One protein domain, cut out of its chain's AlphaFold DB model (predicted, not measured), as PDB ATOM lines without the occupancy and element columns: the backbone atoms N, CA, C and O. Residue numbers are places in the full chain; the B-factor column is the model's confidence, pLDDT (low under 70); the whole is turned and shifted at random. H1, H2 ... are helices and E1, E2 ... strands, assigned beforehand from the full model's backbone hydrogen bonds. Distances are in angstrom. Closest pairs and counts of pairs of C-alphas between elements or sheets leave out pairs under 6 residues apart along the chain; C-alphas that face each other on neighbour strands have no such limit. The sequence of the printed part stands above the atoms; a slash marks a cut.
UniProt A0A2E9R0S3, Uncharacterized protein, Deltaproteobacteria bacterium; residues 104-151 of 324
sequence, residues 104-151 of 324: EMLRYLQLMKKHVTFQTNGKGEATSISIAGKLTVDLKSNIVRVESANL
ATOM      1  N   GLU A 104       8.281 -23.461 -29.161       73.00
ATOM      2  CA  GLU A 104       7.150 -24.106 -28.500       73.00
ATOM      3  C   GLU A 104       6.327 -23.082 -27.703       73.00
ATOM      4  O   GLU A 104       5.099 -23.037 -27.813       73.00
ATOM      5  N   MET A 105       6.997 -22.157 -27.010       73.75
ATOM      6  CA  MET A 105       6.348 -21.047 -26.310       73.75
ATOM      7  C   MET A 105       5.650 -20.070 -27.276       73.75
ATOM      8  O   MET A 105       4.516 -19.652 -27.025       73.75
ATOM      9  N   LEU A 106       6.256 -19.767 -28.430       75.31
ATOM     10  CA  LEU A 106       5.629 -18.989 -29.510       75.31
ATOM     11  C   LEU A 106       4.373 -19.673 -30.066       75.31
ATOM     12  O   LEU A 106       3.367 -19.003 -30.321       75.31
ATOM     13  N   ARG A 107       4.391 -21.001 -30.204       78.75
ATOM     14  CA  ARG A 107       3.236 -21.788 -30.648       78.75
ATOM     15  C   ARG A 107       2.081 -21.709 -29.649       78.75
ATOM     16  O   ARG A 107       0.940 -21.495 -30.062       78.75
ATOM     17  N   TYR A 108       2.359 -21.811 -28.348       78.06
ATOM     18  CA  TYR A 108       1.350 -21.613 -27.301       78.06
ATOM     19  C   TYR A 108       0.770 -20.193 -27.315       78.06
ATOM     20  O   TYR A 108      -0.446 -20.027 -27.219       78.06
ATOM     21  N   LEU A 109       1.603 -19.169 -27.512       76.00
ATOM     22  CA  LEU A 109       1.150 -17.778 -27.616       76.00
ATOM     23  C   LEU A 109       0.256 -17.542 -28.843       76.00
ATOM     24  O   LEU A 109      -0.744 -16.830 -28.748       76.00
ATOM     25  N   GLN A 110       0.568 -18.154 -29.985       77.38
ATOM     26  CA  GLN A 110      -0.278 -18.089 -31.181       77.38
ATOM     27  C   GLN A 110      -1.618 -18.817 -30.984       77.38
ATOM     28  O   GLN A 110      -2.663 -18.296 -31.376       77.38
ATOM     29  N   LEU A 111      -1.608 -19.982 -30.328       79.50
ATOM     30  CA  LEU A 111      -2.822 -20.715 -29.946       79.50
ATOM     31  C   LEU A 111      -3.709 -19.896 -29.001       79.50
ATOM     32  O   LEU A 111      -4.922 -19.833 -29.196       79.50
ATOM     33  N   MET A 112      -3.107 -19.221 -28.021       77.06
ATOM     34  CA  MET A 112      -3.816 -18.320 -27.113       77.06
ATOM     35  C   MET A 112      -4.434 -17.140 -27.870       77.06
ATOM     36  O   MET A 112      -5.625 -16.887 -27.714       77.06
ATOM     37  N   LYS A 113      -3.682 -16.481 -28.764       77.31
ATOM     38  CA  LYS A 113      -4.186 -15.369 -29.596       77.31
ATOM     39  C   LYS A 113      -5.340 -15.764 -30.524       77.31
ATOM     40  O   LYS A 113      -6.131 -14.908 -30.904       77.31
ATOM     41  N   LYS A 114      -5.461 -17.047 -30.883       82.12
ATOM     42  CA  LYS A 114      -6.586 -17.561 -31.682       82.12
ATOM     43  C   LYS A 114      -7.906 -17.557 -30.909       82.12
ATOM     44  O   LYS A 114      -8.969 -17.423 -31.510       82.12
ATOM     45  N   HIS A 115      -7.844 -17.739 -29.593       84.81
ATOM     46  CA  HIS A 115      -9.023 -17.908 -28.748       84.81
ATOM     47  C   HIS A 115      -9.237 -16.771 -27.762       84.81
ATOM     48  O   HIS A 115     -10.342 -16.648 -27.261       84.81
ATOM     49  N   VAL A 116      -8.238 -15.941 -27.489       89.81
ATOM     50  CA  VAL A 116      -8.359 -14.783 -26.606       89.81
ATOM     51  C   VAL A 116      -7.915 -13.553 -27.379       89.81
ATOM     52  O   VAL A 116      -6.758 -13.451 -27.788       89.81
ATOM     53  N   THR A 117      -8.842 -12.626 -27.588       87.50
ATOM     54  CA  THR A 117      -8.579 -11.347 -28.247       87.50
ATOM     55  C   THR A 117      -8.751 -10.208 -27.254       87.50
ATOM     56  O   THR A 117      -9.637 -10.222 -26.399       87.50
ATOM     57  N   PHE A 118      -7.879  -9.213 -27.369       87.00
ATOM     58  CA  PHE A 118      -7.918  -7.990 -26.580       87.00
ATOM     59  C   PHE A 118      -8.155  -6.826 -27.532       87.00
ATOM     60  O   PHE A 118      -7.502  -6.745 -28.572       87.00
ATOM     61  N   GLN A 119      -9.060  -5.921 -27.179       84.81
ATOM     62  CA  GLN A 119      -9.089  -4.596 -27.796       84.81
ATOM     63  C   GLN A 119      -8.390  -3.629 -26.858       84.81
ATOM     64  O   GLN A 119      -8.598  -3.704 -25.648       84.81
ATOM     65  N   THR A 120      -7.574  -2.733 -27.403       87.06
ATOM     66  CA  THR A 120      -6.884  -1.694 -26.641       87.06
ATOM     67  C   THR A 120      -7.324  -0.306 -27.087       87.06
ATOM     68  O   THR A 120      -7.819  -0.111 -28.199       87.06
ATOM     69  N   ASN A 121      -7.160   0.681 -26.213       83.44
ATOM     70  CA  ASN A 121      -7.250   2.082 -26.605       83.44
ATOM     71  C   ASN A 121      -5.943   2.541 -27.283       83.44
ATOM     72  O   ASN A 121      -4.940   1.828 -27.298       83.44
ATOM     73  N   GLY A 122      -5.926   3.775 -27.797       78.38
ATOM     74  CA  GLY A 122      -4.725   4.381 -28.392       78.38
ATOM     75  C   GLY A 122      -3.539   4.574 -27.429       78.38
ATOM     76  O   GLY A 122      -2.493   5.036 -27.864       78.38
ATOM     77  N   LYS A 123      -3.689   4.228 -26.141       83.50
ATOM     78  CA  LYS A 123      -2.635   4.234 -25.113       83.50
ATOM     79  C   LYS A 123      -2.139   2.824 -24.755       83.50
ATOM     80  O   LYS A 123      -1.293   2.689 -23.882       83.50
ATOM     81  N   GLY A 124      -2.656   1.779 -25.410       77.94
ATOM     82  CA  GLY A 124      -2.282   0.386 -25.151       77.94
ATOM     83  C   GLY A 124      -3.004  -0.273 -23.970       77.94
ATOM     84  O   GLY A 124      -2.725  -1.429 -23.668       77.94
ATOM     85  N   GLU A 125      -3.955   0.404 -23.323       84.62
ATOM     86  CA  GLU A 125      -4.741  -0.175 -22.228       84.62
ATOM     87  C   GLU A 125      -5.867  -1.045 -22.788       84.62
ATOM     88  O   GLU A 125      -6.570  -0.632 -23.716       84.62
ATOM     89  N   ALA A 126      -6.072  -2.233 -22.217       83.62
ATOM     90  CA  ALA A 126      -7.153  -3.123 -22.622       83.62
ATOM     91  C   ALA A 126      -8.525  -2.489 -22.336       83.62
ATOM     92  O   ALA A 126      -8.815  -2.059 -21.224       83.62
ATOM     93  N   THR A 127      -9.389  -2.460 -23.346       88.75
ATOM     94  CA  THR A 127     -10.772  -1.977 -23.264       88.75
ATOM     95  C   THR A 127     -11.784  -3.111 -23.282       88.75
ATOM     96  O   THR A 127     -12.880  -2.959 -22.747       88.75
ATOM     97  N   SER A 128     -11.442  -4.246 -23.894       89.19
ATOM     98  CA  SER A 128     -12.271  -5.449 -23.858       89.19
ATOM     99  C   SER A 128     -11.429  -6.714 -23.999       89.19
ATOM    100  O   SER A 128     -10.345  -6.694 -24.589       89.19
ATOM    101  N   ILE A 129     -11.943  -7.811 -23.444       91.75
ATOM    102  CA  ILE A 129     -11.373  -9.158 -23.559       91.75
ATOM    103  C   ILE A 129     -12.460 -10.056 -24.137       91.75
ATOM    104  O   ILE A 129     -13.547 -10.116 -23.568       91.75
ATOM    105  N   SER A 130     -12.189 -10.762 -25.233       89.62
ATOM    106  CA  SER A 130     -13.116 -11.736 -25.813       89.62
ATOM    107  C   SER A 130     -12.489 -13.120 -25.888       89.62
ATOM    108  O   SER A 130     -11.335 -13.277 -26.281       89.62
ATOM    109  N   ILE A 131     -13.264 -14.135 -25.514       91.88
ATOM    110  CA  ILE A 131     -12.876 -15.540 -25.546       91.88
ATOM    111  C   ILE A 131     -13.689 -16.243 -26.629       91.88
ATOM    112  O   ILE A 131     -14.901 -16.427 -26.502       91.88
ATOM    113  N   ALA A 132     -13.004 -16.627 -27.705       89.19
ATOM    114  CA  ALA A 132     -13.507 -17.335 -28.876       89.19
ATOM    115  C   ALA A 132     -14.740 -16.675 -29.524       89.19
ATOM    116  O   ALA A 132     -15.541 -17.367 -30.148       89.19
ATOM    117  N   GLY A 133     -14.915 -15.360 -29.338       87.75
ATOM    118  CA  GLY A 133     -16.102 -14.623 -29.782       87.75
ATOM    119  C   GLY A 133     -17.396 -15.019 -29.063       87.75
ATOM    120  O   GLY A 133     -18.471 -14.724 -29.566       87.75
ATOM    121  N   LYS A 134     -17.310 -15.723 -27.924       92.75
ATOM    122  CA  LYS A 134     -18.471 -16.220 -27.167       92.75
ATOM    123  C   LYS A 134     -18.664 -15.534 -25.827       92.75
ATOM    124  O   LYS A 134     -19.798 -15.327 -25.421       92.75
ATOM    125  N   LEU A 135     -17.579 -15.220 -25.123       94.94
ATOM    126  CA  LEU A 135     -17.617 -14.503 -23.848       94.94
ATOM    127  C   LEU A 135     -16.798 -13.229 -23.984       94.94
ATOM    128  O   LEU A 135     -15.602 -13.312 -24.247       94.94
ATOM    129  N   THR A 136     -17.419 -12.077 -23.775       94.56
ATOM    130  CA  THR A 136     -16.748 -10.780 -23.862       94.56
ATOM    131  C   THR A 136     -16.915 -10.021 -22.554       94.56
ATOM    132  O   THR A 136     -18.029  -9.877 -22.059       94.56
ATOM    133  N   VAL A 137     -15.812  -9.525 -21.999       95.56
ATOM    134  CA  VAL A 137     -15.793  -8.592 -20.869       95.56
ATOM    135  C   VAL A 137     -15.483  -7.211 -21.423       95.56
ATOM    136  O   VAL A 137     -14.384  -6.972 -21.923       95.56
ATOM    137  N   ASP A 138     -16.461  -6.315 -21.361       92.69
ATOM    138  CA  ASP A 138     -16.295  -4.912 -21.725       92.69
ATOM    139  C   ASP A 138     -15.984  -4.096 -20.467       92.69
ATOM    140  O   ASP A 138     -16.825  -3.938 -19.579       92.69
ATOM    141  N   LEU A 139     -14.758  -3.579 -20.403       90.94
ATOM    142  CA  LEU A 139     -14.238  -2.853 -19.247       90.94
ATOM    143  C   LEU A 139     -14.734  -1.404 -19.194       90.94
ATOM    144  O   LEU A 139     -14.622  -0.760 -18.156       90.94
ATOM    145  N   LYS A 140     -15.292  -0.875 -20.290       90.38
ATOM    146  CA  LYS A 140     -15.885   0.468 -20.311       90.38
ATOM    147  C   LYS A 140     -17.319   0.447 -19.801       90.38
ATOM    148  O   LYS A 140     -17.712   1.342 -19.059       90.38
ATOM    149  N   SER A 141     -18.097  -0.558 -20.206       92.38
ATOM    150  CA  SER A 141     -19.501  -0.689 -19.793       92.38
ATOM    151  C   SER A 141     -19.706  -1.553 -18.546       92.38
ATOM    152  O   SER A 141     -20.810  -1.565 -18.006       92.38
ATOM    153  N   ASN A 142     -18.665  -2.240 -18.061       93.25
ATOM    154  CA  ASN A 142     -18.737  -3.217 -16.966       93.25
ATOM    155  C   ASN A 142     -19.722  -4.366 -17.247       93.25
ATOM    156  O   ASN A 142     -20.366  -4.888 -16.337       93.25
ATOM    157  N   ILE A 143     -19.846  -4.767 -18.516       94.94
ATOM    158  CA  ILE A 143     -20.750  -5.835 -18.949       94.94
ATOM    159  C   ILE A 143     -19.940  -7.074 -19.313       94.94
ATOM    160  O   ILE A 143     -19.040  -7.032 -20.153       94.94
ATOM    161  N   VAL A 144     -20.328  -8.207 -18.731       95.88
ATOM    162  CA  VAL A 144     -19.947  -9.533 -19.223       95.88
ATOM    163  C   VAL A 144     -21.052 -10.020 -20.152       95.88
ATOM    164  O   VAL A 144     -22.201 -10.165 -19.734       95.88
ATOM    165  N   ARG A 145     -20.722 -10.262 -21.419       94.56
ATOM    166  CA  ARG A 145     -21.671 -10.673 -22.455       94.56
ATOM    167  C   ARG A 145     -21.359 -12.079 -22.942       94.56
ATOM    168  O   ARG A 145     -20.209 -12.388 -23.245       94.56
ATOM    169  N   VAL A 146     -22.399 -12.897 -23.056       96.38
ATOM    170  CA  VAL A 146     -22.352 -14.187 -23.747       96.38
ATOM    171  C   VAL A 146     -23.035 -14.017 -25.104       96.38
ATOM    172  O   VAL A 146     -24.215 -13.681 -25.154       96.38
ATOM    173  N   GLU A 147     -22.299 -14.210 -26.196       94.00
ATOM    174  CA  GLU A 147     -22.793 -14.102 -27.575       94.00
ATOM    175  C   GLU A 147     -22.722 -15.466 -28.264       94.00
ATOM    176  O   GLU A 147     -21.759 -16.213 -28.093       94.00
ATOM    177  N   SER A 148     -23.750 -15.808 -29.049       94.56
ATOM    178  CA  SER A 148     -23.819 -17.081 -29.792       94.56
ATOM    179  C   SER A 148     -23.547 -18.333 -28.930       94.56
ATOM    180  O   SER A 148     -23.030 -19.343 -29.415       94.56
ATOM    181  N   ALA A 149     -23.865 -18.263 -27.634       95.31
ATOM    182  CA  ALA A 149     -23.669 -19.326 -26.657       95.31
ATOM    183  C   ALA A 149     -24.687 -19.213 -25.510       95.31
ATOM    184  O   ALA A 149     -25.190 -18.133 -25.211       95.31
ATOM    185  N   ASN A 150     -24.959 -20.337 -24.846       96.19
ATOM    186  CA  ASN A 150     -25.767 -20.379 -23.628       96.19
ATOM    187  C   ASN A 150     -24.851 -20.386 -22.399       96.19
ATOM    188  O   ASN A 150     -23.815 -21.056 -22.404       96.19
ATOM    189  N   LEU A 151     -25.251 -19.700 -21.325       95.81
ATOM    190  CA  LEU A 151     -24.608 -19.831 -20.019       95.81
ATOM    191  C   LEU A 151     -25.240 -21.001 -19.260       95.81
ATOM    192  O   LEU A 151     -26.410 -20.944 -18.891       95.81
TER     193      LEU A 151
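This is residues 104 to 151 of the 324 residues of an uncharacterized protein of Deltaproteobacteria bacterium (UniProt A0A2E9R0S3). A single thin sheet, the meander E1 E2 E3 E4, each strand the antiparallel neighbour of the one before, has helix H1 leading into its edge strand E1; residues 104 to 111 of H1 stick out. The printed part has 48 residues, one named helix then four named strands, class mixed. It is loose, with a radius of gyration of the C-alphas of 12.3 A, and flat, spanning 36 by 33 by 10 A.

H1, residues 104 to 115, only grazes the sheet with residues 110 to 115; 7 of its 8 O i to N i+4 pairs are within hydrogen-bond range. E1, residues 116 to 120, and E2, residues 126 to 131, form a hairpin at 162 degrees, N 117 and O 130 being 2.9 A apart. E2 and E3, residues 135 to 138, form another at 171 degrees, with N 131 and O 135 at 2.8 A. E3 and E4, residues 143 to 146, form a third at 163 degrees, with N 145 and O 136 at 2.8 A. E1 and E4 are apart.

H1 begins at C-alpha 104 (7.150, -24.106, -28.500) and is 17.3 A long. E1 measures 13.2 A, E2 14.0 A, E3 9.9 A and E4 9.8 A, ending at C-alpha 146 (-22.352, -14.187, -23.747).

The C-alphas farthest apart, Glu 104 and Ser 141, are 36.5 A apart. The printed part has no cut, its four links are tight, and no printed residue is under 70 in pLDDT.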